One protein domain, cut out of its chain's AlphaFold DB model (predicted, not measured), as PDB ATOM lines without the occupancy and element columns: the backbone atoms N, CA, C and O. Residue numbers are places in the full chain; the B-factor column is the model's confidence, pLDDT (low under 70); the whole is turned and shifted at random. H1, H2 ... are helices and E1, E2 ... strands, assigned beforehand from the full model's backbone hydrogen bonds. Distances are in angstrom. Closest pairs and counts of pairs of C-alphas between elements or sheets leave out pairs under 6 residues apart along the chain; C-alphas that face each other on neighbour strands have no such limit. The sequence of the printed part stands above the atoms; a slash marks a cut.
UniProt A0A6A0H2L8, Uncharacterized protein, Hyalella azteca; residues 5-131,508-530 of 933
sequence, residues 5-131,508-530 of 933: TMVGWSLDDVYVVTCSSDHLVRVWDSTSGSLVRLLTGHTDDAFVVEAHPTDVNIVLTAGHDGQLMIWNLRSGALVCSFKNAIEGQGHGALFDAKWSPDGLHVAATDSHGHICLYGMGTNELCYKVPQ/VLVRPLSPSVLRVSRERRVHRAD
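AT A GLANCE: This is residues 5 to 131 and 508 to 530 of the 933 residues of an uncharacterized protein of Hyalella azteca (UniProt A0A6A0H2L8). Three antiparallel sheets stand face to face in a row, like three blades of a propeller fanned apart: E1, E5 and E9 lie close together, while E4, E8 and E11 at the other edges are spread wider. Beyond the third sheet lie two helices of low model confidence, H1 with a mean pLDDT of 49 and H2 with a mean of 56, and residues 519 to 530 of H2 stick out free. The 150 printed residues include eleven named strands, E1 to E11, followed by H1 and H2; the sheets run E1 E2 E3 E4, E5 E6 E7 E8 and E9 E10 E11, and the class is mixed. The whole is compact, with a radius of gyration of the C-alphas of 16.2 A, and flat in outline, 49 by 49 by 22 A.

IN THESE COORDINATES: E1, residues 5 to 9, begins with C-alpha 5 at (267.246, 242.521, 264.565). E2 is residues 15 to 20, E3 24 to 29 and E4 35 to 40. E5 is residues 46 to 51, E6 58 to 63, 17.3 A long, E7 67 to 72, and E8 77 to 83, 17.6 A. E9 is residues 94 to 99, E10 105 to 110 and E11 115 to 119. H1 is residues 125 to 128; H2, residues 515 to 530, is 22.4 A long and ends with C-alpha 530 at (294.437, 266.744, 247.134).

HOW THE PARTS SIT: Each sheet is a meander, each strand the antiparallel neighbour of the one before. N 8 and O 17, 2.9 A apart, are within hydrogen-bond range in the hairpin E1 and E2, as are N 61 and O 69, 2.8 A, in E6 and E7, and N 108 and O 116, 2.9 A, in E10 and E11. The sheets form a stack, face to face in turn. The facing parts of the first and second are 9.2 A centre to centre, and those of the second and third 9.0 A. The closest C-alphas of E1 and E5 are those of Met 6 and Phe 47, 5.5 A; of E5 and E9, those of Val 48 and Asp 96, 5.9 A. The centres of E4 and E8 are 15.2 A apart. H1 and H2 are apart and are not on any of the three sheets. In H2, 11 of 12 O i to N i+4 pairs are within range; H1 is too short for such a pair.

THE WHOLE: The two farthest C-alphas, of Ser 32 and Pro 130, are 51.5 A apart. Residues 132 to 507 are not printed, and C-alphas 131 and 508 are 10.3 A apart across the cut. Of the links printed whole, none is long. The mean pLDDT of the printed part is 79.9; residue 102, residues 119 to 131 and residues 508 to 529 are under 70.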
ATOM      1  N   THR A   5     268.272 241.462 264.603       93.81
ATOM      2  CA  THR A   5     267.246 242.521 264.565       93.81
ATOM      3  C   THR A   5     267.406 243.424 263.347       93.81
ATOM      4  O   THR A   5     266.414 243.817 262.739       93.81
ATOM      5  N   MET A   6     268.651 243.721 262.965       95.12
ATOM      6  CA  MET A   6     268.991 244.550 261.811       95.12
ATOM      7  C   MET A   6     270.332 244.123 261.206       95.12
ATOM      8  O   MET A   6     271.220 243.640 261.915       95.12
ATOM      9  N   VAL A   7     270.494 244.324 259.898       96.62
ATOM     10  CA  VAL A   7     271.743 244.106 259.159       96.62
ATOM     11  C   VAL A   7     272.014 245.283 258.222       96.62
ATOM     12  O   VAL A   7     271.103 245.780 257.570       96.62
ATOM     13  N   GLY A   8     273.273 245.706 258.146       94.50
ATOM     14  CA  GLY A   8     273.763 246.709 257.205       94.50
ATOM     15  C   GLY A   8     275.165 246.362 256.703       94.50
ATOM     16  O   GLY A   8     275.829 245.479 257.247       94.50
ATOM     17  N   TRP A   9     275.614 247.062 255.669       93.56
ATOM     18  CA  TRP A   9     276.962 246.947 255.102       93.56
ATOM     19  C   TRP A   9     277.815 248.156 255.505       93.56
ATOM     20  O   TRP A   9     277.272 249.196 255.880       93.56
ATOM     21  N   SER A  10     279.143 248.042 255.449       90.38
ATOM     22  CA  SER A  10     280.030 249.212 255.393       90.38
ATOM     23  C   SER A  10     280.008 249.833 253.992       90.38
ATOM     24  O   SER A  10     279.701 249.157 253.018       90.38
ATOM     25  N   LEU A  11     280.372 251.115 253.873       89.25
ATOM     26  CA  LEU A  11     280.377 251.851 252.594       89.25
ATOM     27  C   LEU A  11     281.310 251.233 251.521       89.25
ATOM     28  O   LEU A  11     281.205 251.570 250.347       89.25
ATOM     29  N   ASP A  12     282.243 250.363 251.918       86.75
ATOM     30  CA  ASP A  12     283.176 249.637 251.043       86.75
ATOM     31  C   ASP A  12     282.836 248.145 250.849       86.75
ATOM     32  O   ASP A  12     283.655 247.413 250.296       86.75
ATOM     33  N   ASP A  13     281.682 247.677 251.340       91.25
ATOM     34  CA  ASP A  13     281.242 246.268 251.363       91.25
ATOM     35  C   ASP A  13     282.225 245.266 252.020       91.25
ATOM     36  O   ASP A  13     282.010 244.049 251.999       91.25
ATOM     37  N   VAL A  14     283.301 245.741 252.663       89.31
ATOM     38  CA  VAL A  14     284.296 244.900 253.359       89.31
ATOM     39  C   VAL A  14     283.709 244.279 254.628       89.31
ATOM     40  O   VAL A  14     284.098 243.173 255.019       89.31
ATOM     41  N   TYR A  15     282.757 244.961 255.268       93.81
ATOM     42  CA  TYR A  15     282.149 244.523 256.516       93.81
ATOM     43  C   TYR A  15     280.625 244.426 256.435       93.81
ATOM     44  O   TYR A  15     279.946 245.344 255.984       93.81
ATOM     45  N   VAL A  16     280.083 243.341 256.990       96.56
ATOM     46  CA  VAL A  16     278.659 243.223 257.328       96.56
ATOM     47  C   VAL A  16     278.496 243.530 258.814       96.56
ATOM     48  O   VAL A  16     279.207 242.972 259.652       96.56
ATOM     49  N   VAL A  17     277.554 244.398 259.162       97.19
ATOM     50  CA  VAL A  17     277.244 244.799 260.538       97.19
ATOM     51  C   VAL A  17     275.862 244.263 260.906       97.19
ATOM     52  O   VAL A  17     274.883 244.565 260.233       97.19
ATOM     53  N   THR A  18     275.764 243.475 261.976       97.00
ATOM     54  CA  THR A  18     274.496 242.889 262.451       97.00
ATOM     55  C   THR A  18     274.210 243.298 263.890       97.00
ATOM     56  O   THR A  18     275.043 243.047 264.765       97.00
ATOM     57  N   CYS A  19     273.022 243.842 264.149       96.56
ATOM     58  CA  CYS A  19     272.463 243.972 265.496       96.56
ATOM     59  C   CYS A  19     271.657 242.718 265.854       96.56
ATOM     60  O   CYS A  19     271.105 242.052 264.971       96.56
ATOM     61  N   SER A  20     271.587 242.377 267.138       94.06
ATOM     62  CA  SER A  20     270.883 241.176 267.589       94.06
ATOM     63  C   SER A  20     270.284 241.304 268.986       94.06
ATOM     64  O   SER A  20     270.714 242.136 269.782       94.06
ATOM     65  N   SER A  21     269.331 240.414 269.287       94.00
ATOM     66  CA  SER A  21     268.515 240.359 270.512       94.00
ATOM     67  C   SER A  21     269.272 239.946 271.789       94.00
ATOM     68  O   SER A  21     268.713 239.346 272.708       94.00
ATOM     69  N   ASP A  22     270.586 240.136 271.786       94.06
ATOM     70  CA  ASP A  22     271.488 240.090 272.935       94.06
ATOM     71  C   ASP A  22     272.159 241.461 273.163       94.06
ATOM     72  O   ASP A  22     273.147 241.554 273.890       94.06
ATOM     73  N   HIS A  23     271.616 242.508 272.525       94.62
ATOM     74  CA  HIS A  23     272.028 243.919 272.552       94.62
ATOM     75  C   HIS A  23     273.477 244.166 272.079       94.62
ATOM     76  O   HIS A  23     274.071 245.220 272.311       94.62
ATOM     77  N   LEU A  24     274.059 243.185 271.382       94.50
ATOM     78  CA  LEU A  24     275.414 243.228 270.842       94.50
ATOM     79  C   LEU A  24     275.390 243.531 269.344       94.50
ATOM     80  O   LEU A  24     274.670 242.890 268.580       94.50
ATOM     81  N   VAL A  25     276.254 244.449 268.907       96.62
ATOM     82  CA  VAL A  25     276.481 244.702 267.480       96.62
ATOM     83  C   VAL A  25     277.739 243.952 267.047       96.62
ATOM     84  O   VAL A  25     278.794 244.045 267.676       96.62
ATOM     85  N   ARG A  26     277.636 243.167 265.979       95.88
ATOM     86  CA  ARG A  26     278.711 242.306 265.464       95.88
ATOM     87  C   ARG A  26     279.147 242.778 264.085       95.88
ATOM     88  O   ARG A  26     278.302 243.092 263.254       95.88
ATOM     89  N   VAL A  27     280.457 242.812 263.855       96.94
ATOM     90  CA  VAL A  27     281.063 243.199 262.573       96.94
ATOM     91  C   VAL A  27     281.775 241.987 261.993       96.94
ATOM     92  O   VAL A  27     282.699 241.456 262.617       96.94
ATOM     93  N   TRP A  28     281.352 241.564 260.811       95.94
ATOM     94  CA  TRP A  28     281.833 240.386 260.099       95.94
ATOM     95  C   TRP A  28     282.599 240.808 258.847       95.94
ATOM     96  O   TRP A  28     282.191 241.747 258.172       95.94
ATOM     97  N   ASP A  29     283.683 240.116 258.518       92.25
ATOM     98  CA  ASP A  29     284.390 240.266 257.244       92.25
ATOM     99  C   ASP A  29     283.567 239.594 256.134       92.25
ATOM    100  O   ASP A  29     283.250 238.403 256.231       92.25
ATOM    101  N   SER A  30     283.193 240.347 255.098       91.94
ATOM    102  CA  SER A  30     282.232 239.896 254.079       91.94
ATOM    103  C   SER A  30     282.744 238.749 253.204       91.94
ATOM    104  O   SER A  30     281.954 237.951 252.701       91.94
ATOM    105  N   THR A  31     284.066 238.629 253.046       90.81
ATOM    106  CA  THR A  31     284.703 237.630 252.172       90.81
ATOM    107  C   THR A  31     284.951 236.301 252.888       90.81
ATOM    108  O   THR A  31     284.862 235.236 252.277       90.81
ATOM    109  N   SER A  32     285.274 236.341 254.181       91.88
ATOM    110  CA  SER A  32     285.591 235.159 254.998       91.88
ATOM    111  C   SER A  32     284.456 234.705 255.918       91.88
ATOM    112  O   SER A  32     284.533 233.607 256.469       91.88
ATOM    113  N   GLY A  33     283.436 235.543 256.136       92.12
ATOM    114  CA  GLY A  33     282.372 235.306 257.118       92.12
ATOM    115  C   GLY A  33     282.858 235.307 258.574       92.12
ATOM    116  O   GLY A  33     282.149 234.837 259.462       92.12
ATOM    117  N   SER A  34     284.079 235.785 258.839       92.12
ATOM    118  CA  SER A  34     284.685 235.756 260.173       92.12
ATOM    119  C   SER A  34     284.287 236.971 261.017       92.12
ATOM    120  O   SER A  34     284.126 238.075 260.504       92.12
ATOM    121  N   LEU A  35     284.121 236.780 262.331       95.44
ATOM    122  CA  LEU A  35     283.790 237.865 263.261       95.44
ATOM    123  C   LEU A  35     285.038 238.720 263.551       95.44
ATOM    124  O   LEU A  35     285.996 238.240 264.156       95.44
ATOM    125  N   VAL A  36     285.008 239.994 263.156       93.44
ATOM    126  CA  VAL A  36     286.134 240.944 263.253       93.44
ATOM    127  C   VAL A  36     286.043 241.820 264.501       93.44
ATOM    128  O   VAL A  36     287.064 242.100 265.147       93.44
ATOM    129  N   ARG A  37     284.830 242.275 264.849       93.25
ATOM    130  CA  ARG A  37     284.554 243.087 266.046       93.25
ATOM    131  C   ARG A  37     283.251 242.683 266.720       93.25
ATOM    132  O   ARG A  37     282.296 242.254 266.076       93.25
ATOM    133  N   LEU A  38     283.227 242.927 268.024       95.06
ATOM    134  CA  LEU A  38     282.033 243.001 268.848       95.06
ATOM    135  C   LEU A  38     281.984 244.424 269.413       95.06
ATOM    136  O   LEU A  38     282.949 244.849 270.047       95.06
ATOM    137  N   LEU A  39     280.911 245.160 269.143       94.62
ATOM    138  CA  LEU A  39     280.698 246.520 269.630       94.62
ATOM    139  C   LEU A  39     279.667 246.449 270.765       94.62
ATOM    140  O   LEU A  39     278.577 245.899 270.599       94.62
ATOM    141  N   THR A  40     280.047 246.953 271.938       93.56
ATOM    142  CA  THR A  40     279.299 246.806 273.194       93.56
ATOM    143  C   THR A  40     278.923 248.183 273.731       93.56
ATOM    144  O   THR A  40     279.818 248.966 274.053       93.56
ATOM    145  N   GLY A  41     277.630 248.485 273.847       89.56
ATOM    146  CA  GLY A  41     277.179 249.790 274.348       89.56
ATOM    147  C   GLY A  41     275.663 249.939 274.445       89.56
ATOM    148  O   GLY A  41     275.185 250.559 275.393       89.56
ATOM    149  N   HIS A  42     274.916 249.334 273.516       94.62
ATOM    150  CA  HIS A  42     273.463 249.260 273.633       94.62
ATOM    151  C   HIS A  42     273.037 248.405 274.835       94.62
ATOM    152  O   HIS A  42     273.706 247.431 275.190       94.62
ATOM    153  N   THR A  43     271.933 248.793 275.474       94.19
ATOM    154  CA  THR A  43     271.356 248.108 276.650       94.19
ATOM    155  C   THR A  43     269.968 247.519 276.398       94.19
ATOM    156  O   THR A  43     269.378 246.953 277.313       94.19
ATOM    157  N   ASP A  44     269.459 247.678 275.179       94.12
ATOM    158  CA  ASP A  44     268.237 247.083 274.637       94.12
ATOM    159  C   ASP A  44     268.448 246.885 273.120       94.12
ATOM    160  O   ASP A  44     269.520 247.200 272.589       94.12
ATOM    161  N   ASP A  45     267.464 246.349 272.407       92.69
ATOM    162  CA  ASP A  45     267.602 245.997 270.997       92.69
ATOM    163  C   ASP A  45     267.813 247.218 270.084       92.69
ATOM    164  O   ASP A  45     267.060 248.198 270.085       92.69
ATOM    165  N   ALA A  46     268.866 247.127 269.267       95.00
ATOM    166  CA  ALA A  46     269.177 248.077 268.211       95.00
ATOM    167  C   ALA A  46     268.480 247.671 266.905       95.00
ATOM    168  O   ALA A  46     268.618 246.535 266.436       95.00
ATOM    169  N   PHE A  47     267.746 248.617 266.318       93.69
ATOM    170  CA  PHE A  47     266.956 248.433 265.096       93.69
ATOM    171  C   PHE A  47     267.469 249.262 263.916       93.69
ATOM    172  O   PHE A  47     267.040 249.032 262.790       93.69
ATOM    173  N   VAL A  48     268.431 250.164 264.135       95.50
ATOM    174  CA  VAL A  48     269.063 250.958 263.073       95.50
ATOM    175  C   VAL A  48     270.529 250.565 262.917       95.50
ATOM    176  O   VAL A  48     271.258 250.482 263.907       95.50
ATOM    177  N   VAL A  49     270.961 250.371 261.669       97.12
ATOM    178  CA  VAL A  49     272.364 250.257 261.243       97.12
ATOM    179  C   VAL A  49     272.520 251.077 259.960       97.12
ATOM    180  O   VAL A  49     271.791 250.840 259.002       97.12
ATOM    181  N   GLU A  50     273.443 252.038 259.934       96.44
ATOM    182  CA  GLU A  50     273.615 252.987 258.818       96.44
ATOM    183  C   GLU A  50     275.101 253.296 258.586       96.44
ATOM    184  O   GLU A  50     275.792 253.781 259.487       96.44
ATOM    185  N   ALA A  51     275.621 253.031 257.386       93.62
ATOM    186  CA  ALA A  51     276.984 253.423 257.027       93.62
ATOM    187  C   ALA A  51     277.091 254.949 256.899       93.62
ATOM    188  O   ALA A  51     276.180 255.601 256.399       93.62
ATOM    189  N   HIS A  52     278.215 255.530 257.316       88.56
ATOM    190  CA  HIS A  52     278.475 256.947 257.061       88.56
ATOM    191  C   HIS A  52     278.706 257.185 255.557       88.56
ATOM    192  O   HIS A  52     279.531 256.480 254.971       88.56
ATOM    193  N   PRO A  53     278.074 258.196 254.926       82.44
ATOM    194  CA  PRO A  53     278.022 258.327 253.463       82.44
ATOM    195  C   PRO A  53     279.379 258.553 252.775       82.44
ATOM    196  O   PRO A  53     279.483 258.377 251.566       82.44
ATOM    197  N   THR A  54     280.429 258.945 253.511       77.50
ATOM    198  CA  THR A  54     281.758 259.268 252.940       77.50
ATOM    199  C   THR A  54     282.959 258.686 253.710       77.50
ATOM    200  O   THR A  54     284.120 258.966 253.375       77.50
ATOM    201  N   ASP A  55     282.729 257.860 254.740       78.06
ATOM    202  CA  ASP A  55     283.804 257.212 255.515       78.06
ATOM    203  C   ASP A  55     283.471 255.745 255.796       78.06
ATOM    204  O   ASP A  55     282.709 255.412 256.700       78.06
ATOM    205  N   VAL A  56     284.141 254.875 255.041       83.56
ATOM    206  CA  VAL A  56     284.068 253.410 255.104       83.56
ATOM    207  C   VAL A  56     284.322 252.827 256.497       83.56
ATOM    208  O   VAL A  56     283.931 251.701 256.789       83.56
ATOM    209  N   ASN A  57     284.976 253.583 257.381       84.19
ATOM    210  CA  ASN A  57     285.304 253.135 258.726       84.19
ATOM    211  C   ASN A  57     284.207 253.455 259.749       84.19
ATOM    212  O   ASN A  57     284.375 253.041 260.896       84.19
ATOM    213  N   ILE A  58     283.153 254.202 259.402       89.94
ATOM    214  CA  ILE A  58     282.164 254.719 260.359       89.94
ATOM    215  C   ILE A  58     280.779 254.101 260.124       89.94
ATOM    216  O   ILE A  58     280.271 254.087 259.004       89.94
ATOM    217  N   VAL A  59     280.150 253.631 261.206       94.69
ATOM    218  CA  VAL A  59     278.757 253.156 261.212       94.69
ATOM    219  C   VAL A  59     277.973 253.790 262.363       94.69
ATOM    220  O   VAL A  59     278.504 254.000 263.455       94.69
ATOM    221  N   LEU A  60     276.707 254.082 262.102       95.56
ATOM    222  CA  LEU A  60     275.683 254.540 263.032       95.56
ATOM    223  C   LEU A  60     274.843 253.342 263.493       95.56
ATOM    224  O   LEU A  60     274.426 252.535 262.662       95.56
ATOM    225  N   THR A  61     274.547 253.247 264.790       97.38
ATOM    226  CA  THR A  61     273.525 252.339 265.335       97.38
ATOM    227  C   THR A  61     272.590 253.073 266.292       97.38
ATOM    228  O   THR A  61     273.015 253.979 267.007       97.38
ATOM    229  N   ALA A  62     271.311 252.697 266.318       96.06
ATOM    230  CA  ALA A  62     270.326 253.246 267.253       96.06
ATOM    231  C   ALA A  62     269.292 252.186 267.666       96.06
ATOM    232  O   ALA A  62     269.052 251.226 266.923       96.06
ATOM    233  N   GLY A  63     268.698 252.347 268.853       93.69
ATOM    234  CA  GLY A  63     267.836 251.327 269.449       93.69
ATOM    235  C   GLY A  63     266.812 251.816 270.469       93.69
ATOM    236  O   GLY A  63     266.653 253.012 270.738       93.69
ATOM    237  N   HIS A  64     266.106 250.845 271.048       94.50
ATOM    238  CA  HIS A  64     265.031 251.087 272.012       94.50
ATOM    239  C   HIS A  64     265.518 251.591 273.379       94.50
ATOM    240  O   HIS A  64     264.760 252.244 274.090       94.50
ATOM    241  N   ASP A  65     266.809 251.447 273.685       93.31
ATOM    242  CA  ASP A  65     267.466 252.070 274.843       93.31
ATOM    243  C   ASP A  65     267.599 253.605 274.745       93.31
ATOM    244  O   ASP A  65     268.179 254.259 275.624       93.31
ATOM    245  N   GLY A  66     267.080 254.191 273.662       90.88
ATOM    246  CA  GLY A  66     267.154 255.615 273.363       90.88
ATOM    247  C   GLY A  66     268.581 256.086 273.097       90.88
ATOM    248  O   GLY A  66     268.837 257.290 273.148       90.88
ATOM    249  N   GLN A  67     269.525 255.169 272.861       92.56
ATOM    250  CA  GLN A  67     270.903 255.510 272.536       92.56
ATOM    251  C   GLN A  67     271.104 255.524 271.022       92.56
ATOM    252  O   GLN A  67     270.603 254.671 270.290       92.56
ATOM    253  N   LEU A  68     271.885 256.497 270.568       94.06
ATOM    254  CA  LEU A  68     272.359 256.624 269.199       94.06
ATOM    255  C   LEU A  68     273.885 256.664 269.244       94.06
ATOM    256  O   LEU A  68     274.469 257.551 269.865       94.06
ATOM    257  N   MET A  69     274.533 255.669 268.651       92.06
ATOM    258  CA  MET A  69     275.964 255.407 268.785       92.06
ATOM    259  C   MET A  69     276.651 255.439 267.427       92.06
ATOM    260  O   MET A  69     276.163 254.866 266.456       92.06
ATOM    261  N   ILE A  70     277.806 256.096 267.362       91.00
ATOM    262  CA  ILE A  70     278.624 256.180 266.151       91.00
ATOM    263  C   ILE A  70     279.950 255.483 266.441       91.00
ATOM    264  O   ILE A  70     280.654 255.822 267.395       91.00
ATOM    265  N   TRP A  71     280.285 254.491 265.623       90.75
ATOM    266  CA  TRP A  71     281.385 253.556 265.843       90.75
ATOM    267  C   TRP A  71     282.428 253.642 264.741       90.75
ATOM    268  O   TRP A  71     282.101 253.875 263.580       90.75
ATOM    269  N   ASN A  72     283.681 253.351 265.085       85.44
ATOM    270  CA  ASN A  72     284.750 253.149 264.121       85.44
ATOM    271  C   ASN A  72     285.016 251.646 263.923       85.44
ATOM    272  O   ASN A  72     285.703 251.024 264.733       85.44
ATOM    273  N   LEU A  73     284.514 251.070 262.829       86.00
ATOM    274  CA  LEU A  73     284.587 249.641 262.485       86.00
ATOM    275  C   LEU A  73     286.018 249.079 262.550       86.00
ATOM    276  O   LEU A  73     286.255 248.014 263.122       86.00
ATOM    277  N   ARG A  74     287.002 249.825 262.028       81.44
ATOM    278  CA  ARG A  74     288.413 249.403 261.984       81.44
ATOM    279  C   ARG A  74     288.996 249.160 263.380       81.44
ATOM    280  O   ARG A  74     289.686 248.161 263.597       81.44
ATOM    281  N   SER A  75     288.729 250.054 264.329       82.81
ATOM    282  CA  SER A  75     289.224 249.946 265.712       82.81
ATOM    283  C   SER A  75     288.283 249.177 266.644       82.81
ATOM    284  O   SER A  75     288.752 248.590 267.615       82.81
ATOM    285  N   GLY A  76     286.983 249.148 266.346       84.19
ATOM    286  CA  GLY A  76     285.929 248.717 267.267       84.19
ATOM    287  C   GLY A  76     285.558 249.762 268.328       84.19
ATOM    288  O   GLY A  76     284.803 249.445 269.241       84.19
ATOM    289  N   ALA A  77     286.093 250.985 268.251       81.50
ATOM    290  CA  ALA A  77     285.857 252.020 269.252       81.50
ATOM    291  C   ALA A  77     284.534 252.770 269.019       81.50
ATOM    292  O   ALA A  77     284.185 253.099 267.884       81.50
ATOM    293  N   LEU A  78     283.849 253.110 270.113       84.69
ATOM    294  CA  LEU A  78     282.798 254.125 270.121       84.69
ATOM    295  C   LEU A  78     283.443 255.500 269.880       84.69
ATOM    296  O   LEU A  78     284.362 255.884 270.605       84.69
ATOM    297  N   VAL A  79     282.983 256.228 268.864       79.88
ATOM    298  CA  VAL A  79     283.449 257.585 268.529       79.88
ATOM    299  C   VAL A  79     282.684 258.610 269.359       79.88
ATOM    300  O   VAL A  79     283.285 259.478 269.991       79.88
ATOM    301  N   CYS A  80     281.360 258.481 269.396       78.00
ATOM    302  CA  CYS A  80     280.476 259.238 270.272       78.00
ATOM    303  C   CYS A  80     279.153 258.485 270.474       78.00
ATOM    304  O   CYS A  80     278.814 257.566 269.726       78.00
ATOM    305  N   SER A  81     278.409 258.880 271.505       85.12
ATOM    306  CA  SER A  81     277.037 258.430 271.730       85.12
ATOM    307  C   SER A  81     276.174 259.599 272.185       85.12
ATOM    308  O   SER A  81     276.636 260.489 272.902       85.12
ATOM    309  N   PHE A  82     274.919 259.577 271.759       85.56
ATOM    310  CA  PHE A  82     273.862 260.481 272.177       85.56
ATOM    311  C   PHE A  82     272.778 259.660 272.873       85.56
ATOM    312  O   PHE A  82     272.576 258.491 272.545       85.56
ATOM    313  N   LYS A  83     272.072 260.271 273.825       87.56
ATOM    314  CA  LYS A  83     270.933 259.649 274.502       87.56
ATOM    315  C   LYS A  83     269.713 260.549 274.393       87.56
ATOM    316  O   LYS A  83     269.756 261.690 274.850       87.56
ATOM    317  N   ASN A  84     268.633 260.019 273.829       87.31
ATOM    318  CA  ASN A  84     267.337 260.675 273.779       87.31
ATOM    319  C   ASN A  84     266.682 260.644 275.168       87.31
ATOM    320  O   ASN A  84     265.938 259.721 275.502       87.31
ATOM    321  N   ALA A  85     267.027 261.617 276.011       82.25
ATOM    322  CA  ALA A  85     266.469 261.770 277.348       82.25
ATOM    323  C   ALA A  85     265.234 262.685 277.323       82.25
ATOM    324  O   ALA A  85     265.333 263.878 277.008       82.25
ATOM    325  N   ILE A  86     264.088 262.126 277.710       77.81
ATOM    326  CA  ILE A  86     262.818 262.846 277.848       77.81
ATOM    327  C   ILE A  86     262.668 263.235 279.318       77.81
ATOM    328  O   ILE A  86     262.813 262.409 280.222       77.81
ATOM    329  N   GLU A  87     262.433 264.519 279.571       73.69
ATOM    330  CA  GLU A  87     262.370 265.055 280.931       73.69
ATOM    331  C   GLU A  87     261.110 264.568 281.657       73.69
ATOM    332  O   GLU A  87     260.063 264.392 281.043       73.69
ATOM    333  N   GLY A  88     261.238 264.235 282.944       72.19
ATOM    334  CA  GLY A  88     260.190 263.562 283.724       72.19
ATOM    335  C   GLY A  88     259.918 262.094 283.345       72.19
ATOM    336  O   GLY A  88     259.584 261.304 284.226       72.19
ATOM    337  N   GLN A  89     260.101 261.700 282.077       76.38
ATOM    338  CA  GLN A  89     259.624 260.411 281.541       76.38
ATOM    339  C   GLN A  89     260.728 259.384 281.217       76.38
ATOM    340  O   GLN A  89     260.443 258.194 281.100       76.38
ATOM    341  N   GLY A  90     262.002 259.790 281.145       82.62
ATOM    342  CA  GLY A  90     263.147 258.874 281.070       82.62
ATOM    343  C   GLY A  90     263.890 258.926 279.738       82.62
ATOM    344  O   GLY A  90     264.732 259.801 279.536       82.62
ATOM    345  N   HIS A  91     263.658 257.956 278.851       83.06
ATOM    346  CA  HIS A  91     264.281 257.921 277.524       83.06
ATOM    347  C   HIS A  91     263.299 257.476 276.441       83.06
ATOM    348  O   HIS A  91     262.521 256.547 276.650       83.06
ATOM    349  N   GLY A  92     263.346 258.141 275.287       86.44
ATOM    350  CA  GLY A  92     262.537 257.787 274.125       86.44
ATOM    351  C   GLY A  92     263.274 256.781 273.250       86.44
ATOM    352  O   GLY A  92     264.301 257.121 272.660       86.44
ATOM    353  N   ALA A  93     262.735 255.564 273.142       91.94
ATOM    354  CA  ALA A  93     263.178 254.555 272.179       91.94
ATOM    355  C   ALA A  93     263.240 255.151 270.762       91.94
ATOM    356  O   ALA A  93     262.295 255.836 270.361       91.94
ATOM    357  N   LEU A  94     264.332 254.896 270.032       93.81
ATOM    358  CA  LEU A  94     264.546 255.368 268.661       93.81
ATOM    359  C   LEU A  94     264.150 254.278 267.656       93.81
ATOM    360  O   LEU A  94     264.492 253.111 267.856       93.81
ATOM    361  N   PHE A  95     263.447 254.658 266.585       91.88
ATOM    362  CA  PHE A  95     262.898 253.718 265.597       91.88
ATOM    363  C   PHE A  95     263.615 253.743 264.241       91.88
ATOM    364  O   PHE A  95     263.871 252.681 263.680       91.88
ATOM    365  N   ASP A  96     263.969 254.919 263.719       93.50
ATOM    366  CA  ASP A  96     264.845 255.061 262.549       93.50
ATOM    367  C   ASP A  96     265.833 256.216 262.760       93.50
ATOM    368  O   ASP A  96     265.567 257.149 263.521       93.50
ATOM    369  N   ALA A  97     266.979 256.155 262.085       94.38
ATOM    370  CA  ALA A  97     267.934 257.253 262.002       94.38
ATOM    371  C   ALA A  97     268.667 257.247 260.654       94.38
ATOM    372  O   ALA A  97     268.919 256.182 260.083       94.38
ATOM    373  N   LYS A  98     268.999 258.435 260.141       93.50
ATOM    374  CA  LYS A  98     269.658 258.640 258.843       93.50
ATOM    375  C   LYS A  98     270.714 259.735 258.917       93.50
ATOM    376  O   LYS A  98     270.474 260.784 259.524       93.50
ATOM    377  N   TRP A  99     271.853 259.513 258.270       86.19
ATOM    378  CA  TRP A  99     272.850 260.557 258.027       86.19
ATOM    379  C   TRP A  99     272.312 261.650 257.093       86.19
ATOM    380  O   TRP A  99     271.550 261.386 256.161       86.19
ATOM    381  N   SER A 100     272.763 262.886 257.296       81.19
ATOM    382  CA  SER A 100     272.705 263.918 256.258       81.19
ATOM    383  C   SER A 100     273.719 263.620 255.136       81.19
ATOM    384  O   SER A 100     274.747 262.996 255.404       81.19
ATOM    385  N   PRO A 101     273.504 264.098 253.891       71.31
ATOM    386  CA  PRO A 101     274.415 263.820 252.770       71.31
ATOM    387  C   PRO A 101     275.868 264.284 252.977       71.31
ATOM    388  O   PRO A 101     276.783 263.726 252.382       71.31
ATOM    389  N   ASP A 102     276.095 265.285 253.835       68.00
ATOM    390  CA  ASP A 102     277.430 265.774 254.209       68.00
ATOM    391  C   ASP A 102     278.133 264.921 255.290       68.00
ATOM    392  O   ASP A 102     279.307 265.151 255.587       68.00
ATOM    393  N   GLY A 103     277.433 263.951 255.895       72.00
ATOM    394  CA  GLY A 103     277.917 263.130 257.010       72.00
ATOM    395  C   GLY A 103     278.065 263.872 258.349       72.00
ATOM    396  O   GLY A 103     278.552 263.303 259.325       72.00
ATOM    397  N   LEU A 104     277.667 265.147 258.434       71.62
ATOM    398  CA  LEU A 104     277.882 265.968 259.633       71.62
ATOM    399  C   LEU A 104     276.730 265.898 260.640       71.62
ATOM    400  O   LEU A 104     276.936 266.240 261.807       71.62
ATOM    401  N   HIS A 105     275.547 265.453 260.219       78.12
ATOM    402  CA  HIS A 105     274.334 265.407 261.032       78.12
ATOM    403  C   HIS A 105     273.637 264.047 260.929       78.12
ATOM    404  O   HIS A 105     273.822 263.296 259.972       78.12
ATOM    405  N   VAL A 106     272.810 263.743 261.929       85.75
ATOM    406  CA  VAL A 106     271.936 262.568 261.947       85.75
ATOM    407  C   VAL A 106     270.549 263.007 262.397       85.75
ATOM    408  O   VAL A 106     270.403 263.587 263.475       85.75
ATOM    409  N   ALA A 107     269.535 262.717 261.587       90.12
ATOM    410  CA  ALA A 107     268.138 262.818 261.994       90.12
ATOM    411  C   ALA A 107     267.670 261.458 262.518       90.12
ATOM    412  O   ALA A 107     268.004 260.435 261.922       90.12
ATOM    413  N   ALA A 108     266.902 261.432 263.606       91.44
ATOM    414  CA  ALA A 108     266.305 260.213 264.147       91.44
ATOM    415  C   ALA A 108     264.858 260.445 264.591       91.44
ATOM    416  O   ALA A 108     264.523 261.536 265.054       91.44
ATOM    417  N   THR A 109     264.018 259.422 264.478       92.00
ATOM    418  CA  THR A 109     262.632 259.424 264.965       92.00
ATOM    419  C   THR A 109     262.516 258.640 266.264       92.00
ATOM    420  O   THR A 109     263.149 257.591 266.426       92.00
ATOM    421  N   ASP A 110     261.695 259.134 267.190       90.12
ATOM    422  CA  ASP A 110     261.445 258.468 268.466       90.12
ATOM    423  C   ASP A 110     259.997 257.995 268.662       90.12
ATOM    424  O   ASP A 110     259.060 258.339 267.938       90.12
ATOM    425  N   SER A 111     259.841 257.172 269.693       87.56
ATOM    426  CA  SER A 111     258.586 256.589 270.177       87.56
ATOM    427  C   SER A 111     257.513 257.586 270.628       87.56
ATOM    428  O   SER A 111     256.372 257.174 270.829       87.56
ATOM    429  N   HIS A 112     257.848 258.869 270.774       82.62
ATOM    430  CA  HIS A 112     256.938 259.938 271.194       82.62
ATOM    431  C   HIS A 112     256.548 260.845 270.010       82.62
ATOM    432  O   HIS A 112     255.796 261.805 270.173       82.62
ATOM    433  N   GLY A 113     257.010 260.517 268.795       79.19
ATOM    434  CA  GLY A 113     256.745 261.274 267.571       79.19
ATOM    435  C   GLY A 113     257.683 262.463 267.371       79.19
ATOM    436  O   GLY A 113     257.423 263.303 266.507       79.19
ATOM    437  N   HIS A 114     258.765 262.564 268.145       79.62
ATOM    438  CA  HIS A 114     259.759 263.617 267.978       79.62
ATOM    439  C   HIS A 114     260.769 263.264 266.878       79.62
ATOM    440  O   HIS A 114     261.127 262.102 266.670       79.62
ATOM    441  N   ILE A 115     261.267 264.299 266.195       85.19
ATOM    442  CA  ILE A 115     262.428 264.206 265.305       85.19
ATOM    443  C   ILE A 115     263.620 264.823 266.037       85.19
ATOM    444  O   ILE A 115     263.695 266.041 266.221       85.19
ATOM    445  N   CYS A 116     264.555 263.981 266.464       80.81
ATOM    446  CA  CYS A 116     265.808 264.398 267.076       80.81
ATOM    447  C   CYS A 116     266.837 264.725 265.985       80.81
ATOM    448  O   CYS A 116     267.031 263.936 265.060       80.81
ATOM    449  N   LEU A 117     267.537 265.854 266.120       83.06
ATOM    450  CA  LEU A 117     268.656 266.224 265.250       83.06
ATOM    451  C   LEU A 117     269.958 266.240 266.057       83.06
ATOM    452  O   LEU A 117     270.116 267.038 266.986       83.06
ATOM    453  N   TYR A 118     270.889 265.373 265.671       78.75
ATOM    454  CA  TYR A 118     272.235 265.257 266.228       78.75
ATOM    455  C   TYR A 118     273.269 265.773 265.219       78.75
ATOM    456  O   TYR A 118     273.026 265.763 264.012       78.75
ATOM    457  N   GLY A 119     274.440 266.211 265.691       66.44
ATOM    458  CA  GLY A 119     275.492 266.747 264.824       66.44
ATOM    459  C   GLY A 119     276.903 266.528 265.365       66.44
ATOM    460  O   GLY A 119     277.136 266.609 266.570       66.44
ATOM    461  N   MET A 120     277.852 266.277 264.463       61.19
ATOM    462  CA  MET A 120     279.286 266.114 264.744       61.19
ATOM    463  C   MET A 120     280.128 267.326 264.297       61.19
ATOM    464  O   MET A 120     281.340 267.221 264.111       61.19
ATOM    465  N   GLY A 121     279.507 268.497 264.135       51.50
ATOM    466  CA  GLY A 121     280.190 269.733 263.760       51.50
ATOM    467  C   GLY A 121     279.438 270.978 264.222       51.50
ATOM    468  O   GLY A 121     278.215 271.043 264.160       51.50
ATOM    469  N   THR A 122     280.172 271.985 264.693       46.09
ATOM    470  CA  THR A 122     279.593 273.261 265.122       46.09
ATOM    471  C   THR A 122     279.297 274.162 263.930       46.09
ATOM    472  O   THR A 122     280.211 274.764 263.366       46.09
ATOM    473  N   ASN A 123     278.017 274.330 263.603       46.56
ATOM    474  CA  ASN A 123     277.572 275.515 262.883       46.56
ATOM    475  C   ASN A 123     277.457 276.679 263.885       46.56
ATOM    476  O   ASN A 123     276.575 276.665 264.743       46.56
ATOM    477  N   GLU A 124     278.328 277.687 263.787       47.22
ATOM    478  CA  GLU A 124     278.262 278.883 264.646       47.22
ATOM    479  C   GLU A 124     276.941 279.650 264.495       47.22
ATOM    480  O   GLU A 124     276.490 280.287 265.444       47.22
ATOM    481  N   LEU A 125     276.275 279.561 263.339       43.81
ATOM    482  CA  LEU A 125     274.964 280.177 263.131       43.81
ATOM    483  C   LEU A 125     273.894 279.511 264.012       43.81
ATOM    484  O   LEU A 125     273.049 280.205 264.567       43.81
ATOM    485  N   CYS A 126     273.986 278.199 264.257       48.00
ATOM    486  CA  CYS A 126     273.081 277.490 265.171       48.00
ATOM    487  C   CYS A 126     273.263 277.873 266.653       48.00
ATOM    488  O   CYS A 126     272.418 277.503 267.460       48.00
ATOM    489  N   TYR A 127     274.329 278.603 267.010       49.75
ATOM    490  CA  TYR A 127     274.493 279.235 268.327       49.75
ATOM    491  C   TYR A 127     273.984 280.687 268.369       49.75
ATOM    492  O   TYR A 127     273.770 281.222 269.453       49.75
ATOM    493  N   LYS A 128     273.816 281.336 267.208       55.09
ATOM    494  CA  LYS A 128     273.274 282.703 267.083       55.09
ATOM    495  C   LYS A 128     271.749 282.712 266.995       55.09
ATOM    496  O   LYS A 128     271.125 283.687 267.387       55.09
ATOM    497  N   VAL A 129     271.158 281.641 266.473       57.09
ATOM    498  CA  VAL A 129     269.708 281.458 266.342       57.09
ATOM    499  C   VAL A 129     269.119 280.978 267.683       57.09
ATOM    500  O   VAL A 129     269.669 280.037 268.259       57.09
ATOM    501  N   PRO A 130     268.029 281.584 268.201       62.19
ATOM    502  CA  PRO A 130     267.409 281.154 269.455       62.19
ATOM    503  C   PRO A 130     266.791 279.746 269.362       62.19
ATOM    504  O   PRO A 130     266.540 279.215 268.281       62.19
ATOM    505  N   GLN A 131     266.556 279.127 270.525       55.75
ATOM    506  CA  GLN A 131     266.021 277.762 270.633       55.75
ATOM    507  C   GLN A 131     264.563 277.642 270.149       55.75
ATOM    508  O   GLN A 131     264.156 276.576 269.685       55.75
ATOM    509  N   VAL A 508     270.232 269.238 270.254       38.41
ATOM    510  CA  VAL A 508     271.384 268.925 271.116       38.41
ATOM    511  C   VAL A 508     272.645 269.587 270.547       38.41
ATOM    512  O   VAL A 508     273.408 268.980 269.796       38.41
ATOM    513  N   LEU A 509     272.864 270.861 270.892       35.50
ATOM    514  CA  LEU A 509     274.062 271.613 270.504       35.50
ATOM    515  C   LEU A 509     275.319 271.030 271.170       35.50
ATOM    516  O   LEU A 509     275.565 271.203 272.365       35.50
ATOM    517  N   VAL A 510     276.134 270.335 270.375       35.78
ATOM    518  CA  VAL A 510     277.402 269.745 270.822       35.78
ATOM    519  C   VAL A 510     278.461 270.833 270.994       35.78
ATOM    520  O   VAL A 510     278.723 271.611 270.073       35.78
ATOM    521  N   ARG A 511     279.094 270.860 272.176       34.28
ATOM    522  CA  ARG A 511     280.173 271.801 272.523       34.28
ATOM    523  C   ARG A 511     281.292 271.791 271.467       34.28
ATOM    524  O   ARG A 511     281.630 270.716 270.969       34.28
ATOM    525  N   PRO A 512     281.913 272.946 271.164       36.72
ATOM    526  CA  PRO A 512     282.962 273.032 270.155       36.72
ATOM    527  C   PRO A 512     284.141 272.101 270.447       36.72
ATOM    528  O   PRO A 512     284.670 272.052 271.561       36.72
ATOM    529  N   LEU A 513     284.585 271.399 269.401       41.88
ATOM    530  CA  LEU A 513     285.881 270.726 269.379       41.88
ATOM    531  C   LEU A 513     286.992 271.760 269.597       41.88
ATOM    532  O   LEU A 513     286.890 272.899 269.139       41.88
ATOM    533  N   SER A 514     288.079 271.368 270.265       49.62
ATOM    534  CA  SER A 514     289.187 272.298 270.500       49.62
ATOM    535  C   SER A 514     289.783 272.793 269.169       49.62
ATOM    536  O   SER A 514     289.844 272.019 268.204       49.62
ATOM    537  N   PRO A 515     290.276 274.048 269.084       47.78
ATOM    538  CA  PRO A 515     290.822 274.601 267.840       47.78
ATOM    539  C   PRO A 515     291.924 273.737 267.210       47.78
ATOM    540  O   PRO A 515     292.035 273.658 265.989       47.78
ATOM    541  N   SER A 516     292.698 273.024 268.033       44.28
ATOM    542  CA  SER A 516     293.703 272.049 267.597       44.28
ATOM    543  C   SER A 516     293.094 270.879 266.813       44.28
ATOM    544  O   SER A 516     293.633 270.498 265.776       44.28
ATOM    545  N   VAL A 517     291.968 270.326 267.275       54.38
ATOM    546  CA  VAL A 517     291.258 269.228 266.597       54.38
ATOM    547  C   VAL A 517     290.545 269.741 265.347       54.38
ATOM    548  O   VAL A 517     290.634 269.104 264.300       54.38
ATOM    549  N   LEU A 518     289.916 270.921 265.409       48.44
ATOM    550  CA  LEU A 518     289.328 271.572 264.230       48.44
ATOM    551  C   LEU A 518     290.364 271.799 263.121       48.44
ATOM    552  O   LEU A 518     290.073 271.517 261.956       48.44
ATOM    553  N   ARG A 519     291.579 272.245 263.471       55.81
ATOM    554  CA  ARG A 519     292.663 272.433 262.499       55.81
ATOM    555  C   ARG A 519     293.083 271.110 261.858       55.81
ATOM    556  O   ARG A 519     293.058 271.021 260.636       55.81
ATOM    557  N   VAL A 520     293.343 270.066 262.650       53.78
ATOM    558  CA  VAL A 520     293.705 268.730 262.132       53.78
ATOM    559  C   VAL A 520     292.593 268.132 261.254       53.78
ATOM    560  O   VAL A 520     292.877 267.528 260.221       53.78
ATOM    561  N   SER A 521     291.320 268.339 261.597       50.72
ATOM    562  CA  SER A 521     290.177 267.903 260.779       50.72
ATOM    563  C   SER A 521     289.930 268.771 259.535       50.72
ATOM    564  O   SER A 521     289.241 268.333 258.610       50.72
ATOM    565  N   ARG A 522     290.476 269.993 259.461       55.88
ATOM    566  CA  ARG A 522     290.543 270.784 258.218       55.88
ATOM    567  C   ARG A 522     291.710 270.309 257.347       55.88
ATOM    568  O   ARG A 522     291.484 269.985 256.188       55.88
ATOM    569  N   GLU A 523     292.905 270.182 257.924       57.66
ATOM    570  CA  GLU A 523     294.125 269.675 257.269       57.66
ATOM    571  C   GLU A 523     293.883 268.296 256.619       57.66
ATOM    572  O   GLU A 523     294.206 268.100 255.450       57.66
ATOM    573  N   ARG A 524     293.218 267.366 257.322       56.88
ATOM    574  CA  ARG A 524     292.840 266.044 256.778       56.88
ATOM    575  C   ARG A 524     291.848 266.098 255.613       56.88
ATOM    576  O   ARG A 524     291.922 265.236 254.744       56.88
ATOM    577  N   ARG A 525     290.914 267.056 255.602       57.44
ATOM    578  CA  ARG A 525     289.931 267.195 254.510       57.44
ATOM    579  C   ARG A 525     290.579 267.748 253.247       57.44
ATOM    580  O   ARG A 525     290.369 267.170 252.190       57.44
ATOM    581  N   VAL A 526     291.422 268.776 253.381       61.88
ATOM    582  CA  VAL A 526     292.241 269.291 252.269       61.88
ATOM    583  C   VAL A 526     293.118 268.168 251.713       61.88
ATOM    584  O   VAL A 526     292.986 267.824 250.548       61.88
ATOM    585  N   HIS A 527     293.879 267.475 252.565       56.62
ATOM    586  CA  HIS A 527     294.768 266.403 252.108       56.62
ATOM    587  C   HIS A 527     294.047 265.232 251.412       56.62
ATOM    588  O   HIS A 527     294.612 264.615 250.510       56.62
ATOM    589  N   ARG A 528     292.801 264.917 251.804       54.56
ATOM    590  CA  ARG A 528     291.986 263.896 251.125       54.56
ATOM    591  C   ARG A 528     291.498 264.381 249.755       54.56
ATOM    592  O   ARG A 528     291.555 263.595 248.819       54.56
ATOM    593  N   ALA A 529     291.114 265.653 249.624       58.78
ATOM    594  CA  ALA A 529     290.780 266.260 248.333       58.78
ATOM    595  C   ALA A 529     292.005 266.320 247.397       58.78
ATOM    596  O   ALA A 529     291.917 265.860 246.263       58.78
ATOM    597  N   ASP A 530     293.173 266.756 247.892       76.12
ATOM    598  CA  ASP A 530     294.437 266.744 247.134       76.12
ATOM    599  C   ASP A 530     294.782 265.323 246.633       76.12
ATOM    600  O   ASP A 530     295.315 265.129 245.539       76.12
TER     601      ASP A 530